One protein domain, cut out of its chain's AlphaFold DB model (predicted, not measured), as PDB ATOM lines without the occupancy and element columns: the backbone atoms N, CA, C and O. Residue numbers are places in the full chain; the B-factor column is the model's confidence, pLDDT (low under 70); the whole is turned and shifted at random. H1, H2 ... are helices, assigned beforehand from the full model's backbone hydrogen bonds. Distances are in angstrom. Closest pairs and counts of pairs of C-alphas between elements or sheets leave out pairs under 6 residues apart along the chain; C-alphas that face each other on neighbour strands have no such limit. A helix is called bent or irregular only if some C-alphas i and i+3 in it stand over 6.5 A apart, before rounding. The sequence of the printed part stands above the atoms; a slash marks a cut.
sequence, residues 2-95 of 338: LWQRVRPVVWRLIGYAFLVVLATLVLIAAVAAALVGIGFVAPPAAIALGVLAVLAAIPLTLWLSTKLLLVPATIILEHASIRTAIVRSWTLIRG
ATOM      1  N   LEU A   2     295.633 304.273 115.650       71.19
ATOM      2  CA  LEU A   2     295.486 305.107 116.869       71.19
ATOM      3  C   LEU A   2     294.049 305.621 117.128       71.19
ATOM      4  O   LEU A   2     293.543 305.536 118.243       71.19
ATOM      5  N   TRP A   3     293.356 306.089 116.084       74.56
ATOM      6  CA  TRP A   3     291.985 306.615 116.187       74.56
ATOM      7  C   TRP A   3     290.969 305.588 116.713       74.56
ATOM      8  O   TRP A   3     290.041 305.950 117.429       74.56
ATOM      9  N   GLN A   4     291.163 304.296 116.427       75.38
ATOM     10  CA  GLN A   4     290.266 303.235 116.897       75.38
ATOM     11  C   GLN A   4     290.321 303.051 118.420       75.38
ATOM     12  O   GLN A   4     289.302 302.704 119.009       75.38
ATOM     13  N   ARG A   5     291.464 303.344 119.060       70.88
ATOM     14  CA  ARG A   5     291.609 303.297 120.526       70.88
ATOM     15  C   ARG A   5     290.981 304.512 121.214       70.88
ATOM     16  O   ARG A   5     290.434 304.380 122.299       70.88
ATOM     17  N   VAL A   6     291.004 305.681 120.568       75.31
ATOM     18  CA  VAL A   6     290.462 306.931 121.141       75.31
ATOM     19  C   VAL A   6     288.950 307.056 120.932       75.31
ATOM     20  O   VAL A   6     288.244 307.532 121.821       75.31
ATOM     21  N   ARG A   7     288.428 306.579 119.792       83.25
ATOM     22  CA  ARG A   7     287.006 306.647 119.406       83.25
ATOM     23  C   ARG A   7     285.997 306.277 120.513       83.25
ATOM     24  O   ARG A   7     285.037 307.031 120.655       83.25
ATOM     25  N   PRO A   8     286.163 305.200 121.312       81.19
ATOM     26  CA  PRO A   8     285.199 304.865 122.369       81.19
ATOM     27  C   PRO A   8     285.176 305.871 123.530       81.19
ATOM     28  O   PRO A   8     284.194 305.947 124.267       81.19
ATOM     29  N   VAL A   9     286.240 306.658 123.696       85.94
ATOM     30  CA  VAL A   9     286.419 307.571 124.830       85.94
ATOM     31  C   VAL A   9     286.057 309.019 124.486       85.94
ATOM     32  O   VAL A   9     285.792 309.820 125.385       85.94
ATOM     33  N   VAL A  10     285.970 309.353 123.192       88.62
ATOM     34  CA  VAL A  10     285.652 310.706 122.694       88.62
ATOM     35  C   VAL A  10     284.387 311.270 123.342       88.62
ATOM     36  O   VAL A  10     284.388 312.421 123.770       88.62
ATOM     37  N   TRP A  11     283.335 310.464 123.517       91.31
ATOM     38  CA  TRP A  11     282.104 310.944 124.153       91.31
ATOM     39  C   TRP A  11     282.279 311.348 125.616       91.31
ATOM     40  O   TRP A  11     281.643 312.298 126.068       91.31
ATOM     41  N   ARG A  12     283.174 310.684 126.353       93.12
ATOM     42  CA  ARG A  12     283.482 311.053 127.741       93.12
ATOM     43  C   ARG A  12     284.293 312.342 127.799       93.12
ATOM     44  O   ARG A  12     284.053 313.153 128.686       93.12
ATOM     45  N   LEU A  13     285.202 312.552 126.844       91.69
ATOM     46  CA  LEU A  13     285.956 313.802 126.716       91.69
ATOM     47  C   LEU A  13     285.046 314.974 126.350       91.69
ATOM     48  O   LEU A  13     285.144 316.022 126.978       91.69
ATOM     49  N   ILE A  14     284.134 314.786 125.391       93.12
ATOM     50  CA  ILE A  14     283.137 315.798 125.020       93.12
ATOM     51  C   ILE A  14     282.226 316.098 126.213       93.12
ATOM     52  O   ILE A  14     282.027 317.264 126.543       93.12
ATOM     53  N   GLY A  15     281.729 315.068 126.904       93.94
ATOM     54  CA  GLY A  15     280.909 315.241 128.104       93.94
ATOM     55  C   GLY A  15     281.647 315.981 129.223       93.94
ATOM     56  O   GLY A  15     281.078 316.868 129.853       93.94
ATOM     57  N   TYR A  16     282.928 315.673 129.438       95.00
ATOM     58  CA  TYR A  16     283.774 316.390 130.390       95.00
ATOM     59  C   TYR A  16     284.007 317.850 129.977       95.00
ATOM     60  O   TYR A  16     283.806 318.745 130.794       95.00
ATOM     61  N   ALA A  17     284.379 318.106 128.721       93.69
ATOM     62  CA  ALA A  17     284.594 319.456 128.209       93.69
ATOM     63  C   ALA A  17     283.317 320.299 128.320       93.69
ATOM     64  O   ALA A  17     283.364 321.428 128.805       93.69
ATOM     65  N   PHE A  18     282.168 319.722 127.960       96.31
ATOM     66  CA  PHE A  18     280.865 320.355 128.126       96.31
ATOM     67  C   PHE A  18     280.567 320.663 129.595       96.31
ATOM     68  O   PHE A  18     280.148 321.774 129.901       96.31
ATOM     69  N   LEU A  19     280.831 319.729 130.514       96.12
ATOM     70  CA  LEU A  19     280.632 319.946 131.950       96.12
ATOM     71  C   LEU A  19     281.512 321.088 132.470       96.12
ATOM     72  O   LEU A  19     281.017 321.944 133.198       96.12
ATOM     73  N   VAL A  20     282.786 321.143 132.074       94.12
ATOM     74  CA  VAL A  20     283.707 322.224 132.463       94.12
ATOM     75  C   VAL A  20     283.235 323.574 131.924       94.12
ATOM     76  O   VAL A  20     283.187 324.547 132.679       94.12
ATOM     77  N   VAL A  21     282.848 323.640 130.648       94.94
ATOM     78  CA  VAL A  21     282.315 324.868 130.038       94.94
ATOM     79  C   VAL A  21     281.028 325.293 130.739       94.94
ATOM     80  O   VAL A  21     280.920 326.443 131.155       94.94
ATOM     81  N   LEU A  22     280.090 324.370 130.951       97.50
ATOM     82  CA  LEU A  22     278.827 324.639 131.632       97.50
ATOM     83  C   LEU A  22     279.054 325.132 133.065       97.50
ATOM     84  O   LEU A  22     278.485 326.146 133.452       97.50
ATOM     85  N   ALA A  23     279.909 324.464 133.841       95.25
ATOM     86  CA  ALA A  23     280.229 324.870 135.208       95.25
ATOM     87  C   ALA A  23     280.864 326.269 135.252       95.25
ATOM     88  O   ALA A  23     280.516 327.077 136.111       95.25
ATOM     89  N   THR A  24     281.747 326.574 134.298       94.12
ATOM     90  CA  THR A  24     282.381 327.894 134.174       94.12
ATOM     91  C   THR A  24     281.354 328.970 133.814       94.12
ATOM     92  O   THR A  24     281.323 330.022 134.448       94.12
ATOM     93  N   LEU A  25     280.472 328.701 132.847       96.56
ATOM     94  CA  LEU A  25     279.406 329.623 132.448       96.56
ATOM     95  C   LEU A  25     278.414 329.876 133.583       96.56
ATOM     96  O   LEU A  25     278.060 331.024 133.828       96.56
ATOM     97  N   VAL A  26     278.001 328.830 134.302       97.75
ATOM     98  CA  VAL A  26     277.110 328.949 135.465       97.75
ATOM     99  C   VAL A  26     277.764 329.784 136.563       97.75
ATOM    100  O   VAL A  26     277.110 330.660 137.123       97.75
ATOM    101  N   LEU A  27     279.053 329.567 136.841       95.88
ATOM    102  CA  LEU A  27     279.790 330.363 137.821       95.88
ATOM    103  C   LEU A  27     279.854 331.841 137.412       95.88
ATOM    104  O   LEU A  27     279.543 332.709 138.225       95.88
ATOM    105  N   ILE A  28     280.207 332.129 136.154       95.69
ATOM    106  CA  ILE A  28     280.260 333.502 135.634       95.69
ATOM    107  C   ILE A  28     278.876 334.152 135.699       95.69
ATOM    108  O   ILE A  28     278.758 335.279 136.171       95.69
ATOM    109  N   ALA A  29     277.828 333.446 135.271       97.00
ATOM    110  CA  ALA A  29     276.459 333.949 135.293       97.00
ATOM    111  C   ALA A  29     275.978 334.231 136.723       97.00
ATOM    112  O   ALA A  29     275.373 335.271 136.963       97.00
ATOM    113  N   ALA A  30     276.285 333.351 137.679       97.44
ATOM    114  CA  ALA A  30     275.937 333.545 139.083       97.44
ATOM    115  C   ALA A  30     276.641 334.771 139.681       97.44
ATOM    116  O   ALA A  30     275.998 335.591 140.337       97.44
ATOM    117  N   VAL A  31     277.942 334.935 139.414       96.56
ATOM    118  CA  VAL A  31     278.706 336.110 139.858       96.56
ATOM    119  C   VAL A  31     278.168 337.383 139.203       96.56
ATOM    120  O   VAL A  31     277.918 338.365 139.897       96.56
ATOM    121  N   ALA A  32     277.923 337.370 137.892       96.50
ATOM    122  CA  ALA A  32     277.376 338.517 137.172       96.50
ATOM    123  C   ALA A  32     275.983 338.907 137.692       96.50
ATOM    124  O   ALA A  32     275.743 340.080 137.965       96.50
ATOM    125  N   ALA A  33     275.091 337.935 137.896       97.31
ATOM    126  CA  ALA A  33     273.760 338.173 138.449       97.31
ATOM    127  C   ALA A  33     273.828 338.769 139.864       97.31
ATOM    128  O   ALA A  33     273.110 339.723 140.160       97.31
ATOM    129  N   ALA A  34     274.726 338.262 140.716       96.75
ATOM    130  CA  ALA A  34     274.950 338.816 142.049       96.75
ATOM    131  C   ALA A  34     275.453 340.268 141.987       96.75
ATOM    132  O   ALA A  34     274.921 341.130 142.685       96.75
ATOM    133  N   LEU A  35     276.430 340.565 141.122       97.12
ATOM    134  CA  LEU A  35     276.968 341.919 140.954       97.12
ATOM    135  C   LEU A  35     275.924 342.896 140.406       97.12
ATOM    136  O   LEU A  35     275.836 344.020 140.894       97.12
ATOM    137  N   VAL A  36     275.108 342.470 139.440       97.25
ATOM    138  CA  VAL A  36     274.001 343.274 138.903       97.25
ATOM    139  C   VAL A  36     272.962 343.551 139.990       97.25
ATOM    140  O   VAL A  36     272.575 344.703 140.177       97.25
ATOM    141  N   GLY A  37     272.562 342.530 140.755       96.56
ATOM    142  CA  GLY A  37     271.618 342.679 141.866       96.56
ATOM    143  C   GLY A  37     272.107 343.663 142.932       96.56
ATOM    144  O   GLY A  37     271.361 344.549 143.345       96.56
ATOM    145  N   ILE A  38     273.382 343.565 143.325       96.44
ATOM    146  CA  ILE A  38     274.011 344.514 144.257       96.44
ATOM    147  C   ILE A  38     274.115 345.904 143.621       96.44
ATOM    148  O   ILE A  38     273.891 346.902 144.300       96.44
ATOM    149  N   GLY A  39     274.405 345.985 142.322       97.12
ATOM    150  CA  GLY A  39     274.562 347.236 141.584       97.12
ATOM    151  C   GLY A  39     273.308 348.108 141.574       97.12
ATOM    152  O   GLY A  39     273.434 349.328 141.609       97.12
ATOM    153  N   PHE A  40     272.115 347.509 141.610       97.00
ATOM    154  CA  PHE A  40     270.855 348.256 141.716       97.00
ATOM    155  C   PHE A  40     270.652 348.941 143.075       97.00
ATOM    156  O   PHE A  40     269.936 349.936 143.145       97.00
ATOM    157  N   VAL A  41     271.262 348.428 144.148       97.25
ATOM    158  CA  VAL A  41     271.083 348.940 145.521       97.25
ATOM    159  C   VAL A  41     272.293 349.760 145.979       97.25
ATOM    160  O   VAL A  41     272.143 350.796 146.621       97.25
ATOM    161  N   ALA A  42     273.500 349.303 145.647       96.88
ATOM    162  CA  ALA A  42     274.767 349.887 146.070       96.88
ATOM    163  C   ALA A  42     275.822 349.800 144.944       96.88
ATOM    164  O   ALA A  42     276.711 348.939 144.988       96.88
ATOM    165  N   PRO A  43     275.786 350.712 143.950       95.44
ATOM    166  CA  PRO A  43     276.715 350.695 142.818       95.44
ATOM    167  C   PRO A  43     278.206 350.687 143.210       95.44
ATOM    168  O   PRO A  43     278.952 349.875 142.659       95.44
ATOM    169  N   PRO A  44     278.676 351.492 144.190       96.31
ATOM    170  CA  PRO A  44     280.082 351.456 144.599       96.31
ATOM    171  C   PRO A  44     280.508 350.098 145.177       96.31
ATOM    172  O   PRO A  44     281.617 349.634 144.915       96.31
ATOM    173  N   ALA A  45     279.617 349.431 145.921       95.81
ATOM    174  CA  ALA A  45     279.883 348.107 146.479       95.81
ATOM    175  C   ALA A  45     279.960 347.038 145.380       95.81
ATOM    176  O   ALA A  45     280.840 346.180 145.429       95.81
ATOM    177  N   ALA A  46     279.098 347.114 144.361       96.62
ATOM    178  CA  ALA A  46     279.153 346.214 143.210       96.62
ATOM    179  C   ALA A  46     280.472 346.343 142.435       96.62
ATOM    180  O   ALA A  46     281.066 345.330 142.070       96.62
ATOM    181  N   ILE A  47     280.978 347.566 142.241       96.12
ATOM    182  CA  ILE A  47     282.281 347.794 141.597       96.12
ATOM    183  C   ILE A  47     283.407 347.180 142.439       96.12
ATOM    184  O   ILE A  47     284.219 346.418 141.914       96.12
ATOM    185  N   ALA A  48     283.436 347.460 143.746       97.38
ATOM    186  CA  ALA A  48     284.462 346.930 144.645       97.38
ATOM    187  C   ALA A  48     284.466 345.389 144.684       97.38
ATOM    188  O   ALA A  48     285.522 344.763 144.560       97.38
ATOM    189  N   LEU A  49     283.287 344.768 144.791       97.38
ATOM    190  CA  LEU A  49     283.136 343.311 144.758       97.38
ATOM    191  C   LEU A  49     283.475 342.722 143.388       97.38
ATOM    192  O   LEU A  49     284.047 341.637 143.329       97.38
ATOM    193  N   GLY A  50     283.175 343.429 142.298       96.62
ATOM    194  CA  GLY A  50     283.540 343.018 140.943       96.62
ATOM    195  C   GLY A  50     285.053 342.937 140.758       96.62
ATOM    196  O   GLY A  50     285.564 341.921 140.285       96.62
ATOM    197  N   VAL A  51     285.788 343.958 141.210       96.62
ATOM    198  CA  VAL A  51     287.262 343.943 141.197       96.62
ATOM    199  C   VAL A  51     287.797 342.786 142.041       96.62
ATOM    200  O   VAL A  51     288.658 342.035 141.581       96.62
ATOM    201  N   LEU A  52     287.259 342.590 143.247       97.31
ATOM    202  CA  LEU A  52     287.676 341.498 144.127       97.31
ATOM    203  C   LEU A  52     287.381 340.117 143.521       97.31
ATOM    204  O   LEU A  52     288.211 339.216 143.629       97.31
ATOM    205  N   ALA A  53     286.250 339.957 142.834       96.25
ATOM    206  CA  ALA A  53     285.896 338.727 142.132       96.25
ATOM    207  C   ALA A  53     286.878 338.420 140.991       96.25
ATOM    208  O   ALA A  53     287.325 337.280 140.871       96.25
ATOM    209  N   VAL A  54     287.273 339.424 140.198       95.44
ATOM    210  CA  VAL A  54     288.284 339.256 139.137       95.44
ATOM    211  C   VAL A  54     289.641 338.876 139.730       95.44
ATOM    212  O   VAL A  54     290.275 337.932 139.260       95.44
ATOM    213  N   LEU A  55     290.071 339.553 140.797       96.81
ATOM    214  CA  LEU A  55     291.333 339.237 141.470       96.81
ATOM    215  C   LEU A  55     291.327 337.829 142.082       96.81
ATOM    216  O   LEU A  55     292.326 337.122 141.981       96.81
ATOM    217  N   ALA A  56     290.205 337.394 142.662       95.56
ATOM    218  CA  ALA A  56     290.042 336.045 143.203       95.56
ATOM    219  C   ALA A  56     289.939 334.968 142.108       95.56
ATOM    220  O   ALA A  56     290.358 333.827 142.321       95.56
ATOM    221  N   ALA A  57     289.429 335.316 140.922       95.19
ATOM    222  CA  ALA A  57     289.299 334.389 139.802       95.19
ATOM    223  C   ALA A  57     290.662 333.912 139.275       95.19
ATOM    224  O   ALA A  57     290.771 332.765 138.843       95.19
ATOM    225  N   ILE A  58     291.708 334.742 139.345       93.94
ATOM    226  CA  ILE A  58     293.056 334.398 138.861       93.94
ATOM    227  C   ILE A  58     293.644 333.181 139.607       93.94
ATOM    228  O   ILE A  58     293.871 332.148 138.967       93.94
ATOM    229  N   PRO A  59     293.874 333.227 140.938       95.94
ATOM    230  CA  PRO A  59     294.424 332.088 141.668       95.94
ATOM    231  C   PRO A  59     293.474 330.889 141.652       95.94
ATOM    232  O   PRO A  59     293.941 329.753 141.574       95.94
ATOM    233  N   LEU A  60     292.154 331.119 141.665       95.12
ATOM    234  CA  LEU A  60     291.168 330.045 141.572       95.12
ATOM    235  C   LEU A  60     291.295 329.283 140.248       95.12
ATOM    236  O   LEU A  60     291.319 328.051 140.248       95.12
ATOM    237  N   THR A  61     291.434 330.003 139.135       94.06
ATOM    238  CA  THR A  61     291.591 329.412 137.801       94.06
ATOM    239  C   THR A  61     292.898 328.640 137.702       94.06
ATOM    240  O   THR A  61     292.890 327.490 137.266       94.06
ATOM    241  N   LEU A  62     294.018 329.215 138.152       94.50
ATOM    242  CA  LEU A  62     295.317 328.529 138.160       94.50
ATOM    243  C   LEU A  62     295.289 327.263 139.021       94.50
ATOM    244  O   LEU A  62     295.784 326.211 138.613       94.50
ATOM    245  N   TRP A  63     294.667 327.335 140.196       95.50
ATOM    246  CA  TRP A  63     294.532 326.185 141.076       95.50
ATOM    247  C   TRP A  63     293.663 325.091 140.452       95.50
ATOM    248  O   TRP A  63     294.088 323.934 140.388       95.50
ATOM    249  N   LEU A  64     292.479 325.444 139.949       95.25
ATOM    250  CA  LEU A  64     291.514 324.481 139.427       95.25
ATOM    251  C   LEU A  64     291.986 323.853 138.109       95.25
ATOM    252  O   LEU A  64     291.921 322.633 137.966       95.25
ATOM    253  N   SER A  65     292.526 324.655 137.186       94.00
ATOM    254  CA  SER A  65     293.122 324.164 135.932       94.00
ATOM    255  C   SER A  65     294.269 323.194 136.197       94.00
ATOM    256  O   SER A  65     294.304 322.116 135.608       94.00
ATOM    257  N   THR A  66     295.149 323.510 137.152       95.06
ATOM    258  CA  THR A  66     296.238 322.607 137.534       95.06
ATOM    259  C   THR A  66     295.689 321.324 138.147       95.06
ATOM    260  O   THR A  66     296.179 320.250 137.830       95.06
ATOM    261  N   LYS A  67     294.658 321.394 139.001       94.38
ATOM    262  CA  LYS A  67     294.033 320.208 139.611       94.38
ATOM    263  C   LYS A  67     293.311 319.310 138.607       94.38
ATOM    264  O   LYS A  67     293.316 318.093 138.782       94.38
ATOM    265  N   LEU A  68     292.724 319.894 137.567       95.62
ATOM    266  CA  LEU A  68     292.002 319.198 136.497       95.62
ATOM    267  C   LEU A  68     292.887 318.805 135.306       95.62
ATOM    268  O   LEU A  68     292.408 318.145 134.384       95.62
ATOM    269  N   LEU A  69     294.167 319.182 135.324       95.50
ATOM    270  CA  LEU A  69     295.092 319.028 134.202       95.50
ATOM    271  C   LEU A  69     295.161 317.594 133.661       95.50
ATOM    272  O   LEU A  69     295.249 317.391 132.455       95.50
ATOM    273  N   LEU A  70     295.122 316.596 134.549       95.50
ATOM    274  CA  LEU A  70     295.322 315.191 134.188       95.50
ATOM    275  C   LEU A  70     294.011 314.456 133.880       95.50
ATOM    276  O   LEU A  70     294.039 313.275 133.535       95.50
ATOM    277  N   VAL A  71     292.855 315.124 133.960       96.25
ATOM    278  CA  VAL A  71     291.558 314.497 133.655       96.25
ATOM    279  C   VAL A  71     291.489 313.966 132.216       96.25
ATOM    280  O   VAL A  71     291.114 312.809 132.043       96.25
ATOM    281  N   PRO A  72     291.898 314.711 131.171       92.56
ATOM    282  CA  PRO A  72     291.873 314.177 129.808       92.56
ATOM    283  C   PRO A  72     292.792 312.959 129.640       92.56
ATOM    284  O   PRO A  72     292.402 311.977 129.011       92.56
ATOM    285  N   ALA A  73     293.983 312.991 130.248       92.62
ATOM    286  CA  ALA A  73     294.950 311.896 130.185       92.62
ATOM    287  C   ALA A  73     294.428 310.628 130.882       92.62
ATOM    288  O   ALA A  73     294.496 309.548 130.304       92.62
ATOM    289  N   THR A  74     293.837 310.762 132.072       93.69
ATOM    290  CA  THR A  74     293.237 309.635 132.816       93.69
ATOM    291  C   THR A  74     292.020 309.054 132.092       93.69
ATOM    292  O   THR A  74     291.856 307.839 132.039       93.69
ATOM    293  N   ILE A  75     291.186 309.884 131.458       93.31
ATOM    294  CA  ILE A  75     290.060 309.399 130.645       93.31
ATOM    295  C   ILE A  75     290.568 308.553 129.469       93.31
ATOM    296  O   ILE A  75     290.057 307.455 129.258       93.31
ATOM    297  N   ILE A  76     291.565 309.042 128.724       91.12
ATOM    298  CA  ILE A  76     292.081 308.375 127.516       91.12
ATOM    299  C   ILE A  76     292.885 307.116 127.857       91.12
ATOM    300  O   ILE A  76     292.697 306.088 127.213       91.12
ATOM    301  N   LEU A  77     293.791 307.200 128.833       89.50
ATOM    302  CA  LEU A  77     294.768 306.145 129.112       89.50
ATOM    303  C   LEU A  77     294.242 305.115 130.118       89.50
ATOM    304  O   LEU A  77     294.460 303.924 129.936       89.50
ATOM    305  N   GLU A  78     293.494 305.542 131.137       92.06
ATOM    306  CA  GLU A  78     292.946 304.639 132.165       92.06
ATOM    307  C   GLU A  78     291.510 304.189 131.854       92.06
ATOM    308  O   GLU A  78     290.911 303.445 132.628       92.06
ATOM    309  N   HIS A  79     290.914 304.664 130.751       89.56
ATOM    310  CA  HIS A  79     289.501 304.438 130.412       89.56
ATOM    311  C   HIS A  79     288.540 304.793 131.566       89.56
ATOM    312  O   HIS A  79     287.443 304.232 131.685       89.56
ATOM    313  N   ALA A  80     288.937 305.748 132.412       90.69
ATOM    314  CA  ALA A  80     288.214 306.122 133.617       90.69
ATOM    315  C   ALA A  80     286.866 306.802 133.304       90.69
ATOM    316  O   ALA A  80     286.653 307.407 132.246       90.69
ATOM    317  N   SER A  81     285.927 306.718 134.252       93.00
ATOM    318  CA  SER A  81     284.719 307.554 134.236       93.00
ATOM    319  C   SER A  81     285.078 309.010 134.559       93.00
ATOM    320  O   SER A  81     286.088 309.257 135.210       93.00
ATOM    321  N   ILE A  82     284.238 309.982 134.180       93.19
ATOM    322  CA  ILE A  82     284.504 311.414 134.430       93.19
ATOM    323  C   ILE A  82     284.761 311.682 135.924       93.19
ATOM    324  O   ILE A  82     285.718 312.365 136.281       93.19
ATOM    325  N   ARG A  83     283.944 311.104 136.816       95.38
ATOM    326  CA  ARG A  83     284.108 311.277 138.269       95.38
ATOM    327  C   ARG A  83     285.409 310.655 138.767       95.38
ATOM    328  O   ARG A  83     286.149 311.299 139.507       95.38
ATOM    329  N   THR A  84     285.703 309.428 138.335       94.56
ATOM    330  CA  THR A  84     286.944 308.728 138.691       94.56
ATOM    331  C   THR A  84     288.165 309.507 138.207       94.56
ATOM    332  O   THR A  84     289.098 309.698 138.977       94.56
ATOM    333  N   ALA A  85     288.126 310.024 136.979       94.44
ATOM    334  CA  ALA A  85     289.190 310.815 136.371       94.44
ATOM    335  C   ALA A  85     289.471 312.117 137.139       94.44
ATOM    336  O   ALA A  85     290.629 312.464 137.367       94.44
ATOM    337  N   ILE A  86     288.430 312.807 137.618       95.94
ATOM    338  CA  ILE A  86     288.577 313.998 138.469       95.94
ATOM    339  C   ILE A  86     289.275 313.637 139.783       95.94
ATOM    340  O   ILE A  86     290.298 314.231 140.123       95.94
ATOM    341  N   VAL A  87     288.779 312.630 140.506       95.62
ATOM    342  CA  VAL A  87     289.389 312.210 141.781       95.62
ATOM    343  C   VAL A  87     290.849 311.795 141.574       95.62
ATOM    344  O   VAL A  87     291.725 312.208 142.336       95.62
ATOM    345  N   ARG A  88     291.118 311.051 140.498       94.62
ATOM    346  CA  ARG A  88     292.459 310.629 140.079       94.62
ATOM    347  C   ARG A  88     293.387 311.794 139.780       94.62
ATOM    348  O   ARG A  88     294.506 311.834 140.281       94.62
ATOM    349  N   SER A  89     292.924 312.782 139.024       95.69
ATOM    350  CA  SER A  89     293.714 313.980 138.737       95.69
ATOM    351  C   SER A  89     294.130 314.681 140.040       95.69
ATOM    352  O   SER A  89     295.294 315.049 140.220       95.69
ATOM    353  N   TRP A  90     293.232 314.757 141.029       94.81
ATOM    354  CA  TRP A  90     293.553 315.342 142.336       94.81
ATOM    355  C   TRP A  90     294.607 314.555 143.113       94.81
ATOM    356  O   TRP A  90     295.477 315.173 143.740       94.81
ATOM    357  N   THR A  91     294.534 313.221 143.109       93.19
ATOM    358  CA  THR A  91     295.511 312.378 143.814       93.19
ATOM    359  C   THR A  91     296.883 312.452 143.145       93.19
ATOM    360  O   THR A  91     297.888 312.638 143.839       93.19
ATOM    361  N   LEU A  92     296.928 312.432 141.809       92.19
ATOM    362  CA  LEU A  92     298.158 312.532 141.021       92.19
ATOM    363  C   LEU A  92     298.808 313.929 141.057       92.19
ATOM    364  O   LEU A  92     300.011 314.058 140.844       92.19
ATOM    365  N   ILE A  93     298.090 314.999 141.385       93.38
ATOM    366  CA  ILE A  93     298.694 316.347 141.450       93.38
ATOM    367  C   ILE A  93     299.103 316.758 142.871       93.38
ATOM    368  O   ILE A  93     299.959 317.626 143.035       93.38
ATOM    369  N   ARG A  94     298.568 316.123 143.925       87.62
ATOM    370  CA  ARG A  94     298.678 316.583 145.331       87.62
ATOM    371  C   ARG A  94     300.094 316.946 145.814       87.62
ATOM    372  O   ARG A  94     300.239 317.905 146.552       87.62
ATOM    373  N   GLY A  95     301.115 316.214 145.380       85.44
ATOM    374  CA  GLY A  95     302.529 316.399 145.763       85.44
ATOM    375  C   GLY A  95     303.420 317.049 144.697       85.44
ATOM    376  O   GLY A  95     304.607 317.221 144.928       85.44
TER     377      GLY A  95
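This is residues 2 to 95 of the 338 residues of the protein "GPDPase_memb domain-containing protein" of Microbacterium rhizomatis (UniProt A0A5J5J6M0). A long helical hairpin, H2 and H3, makes the length of the domain; the two helices meet near their turn and spread apart along most of their course, H3 bowing away from H2 with a kink. At the far end from the turn, H4 carries on from the end of H3 back to the start of H2, and H5 crosses the ends of both H3 and H4, making with H4 a small head; short H1 lies beyond the start of H2. The printed part has 94 residues with five named helices, H1 to H5 in order along the chain, and no named strand; the class is all helix. The whole is loose, with a radius of gyration of the C-alphas of 17.8 A, and elongated, with spans of 56 by 30 by 19 A.

The longest helix, H2, takes residues 10 to 41 and measures 46.9 A from C-alpha 10 at (285.652, 310.706, 122.694) to C-alpha 41 at (271.083, 348.940, 145.521). H3 takes residues 43 to 68, 35.6 A long, with a kink of 31 degrees near residue 59; it is neither bent nor irregular, but only just: C-alphas 56 and 59 are 6.1 A apart. H4 is residues 71 to 77, 10.0 A long. H5 is residues 82 to 93, 16.6 A long, ending with C-alpha 93 at (298.694, 316.347, 141.450). H1 is residues 2 to 6, 6.8 A long.

H2 and H3 form a helical hairpin and touch, at a shallow tilt of 17 degrees, opposite ways. They touch with residues 31 to 39 of H2 and 45 to 53 of H3 alone, and their closest C-alphas, those of Gly 39 and Ala 46, are 5.0 A apart. Residues 21 to 27 of H2 and 58 to 63 of H3 stand free. H2 and H4 only just touch, with 3 pairs of C-alphas within 8 A; the closest are those of Leu 13 and Pro 72, 6.7 A apart, and only residues 12 to 13 of H2 take part. H4 and H5 touch, about perpendicular at 78 degrees, with the closest C-alphas, those of Val 71 and Ala 85, 5.2 A apart. H3 touches H5 with residues 66 to 68 alone, about perpendicular at 83 degrees; the closest C-alphas, those of Lys 67 and Trp 90, are 5.6 A apart. H1 is close to H4 but not clearly touching, and is apart from H3 and H5. Every O i to N i+4 pair is within hydrogen-bond range in H1, H4 and H5; in H2 it is 27 of 28 and in H3 21 of 22.

The two C-alphas farthest apart, those of Leu 2 and Val 41, are 57.8 A apart. The printed part has no cut, and the four links between its helices are tight. The mean pLDDT of the printed part is 93.3, that of H1 is 73, and no printed residue is under 70.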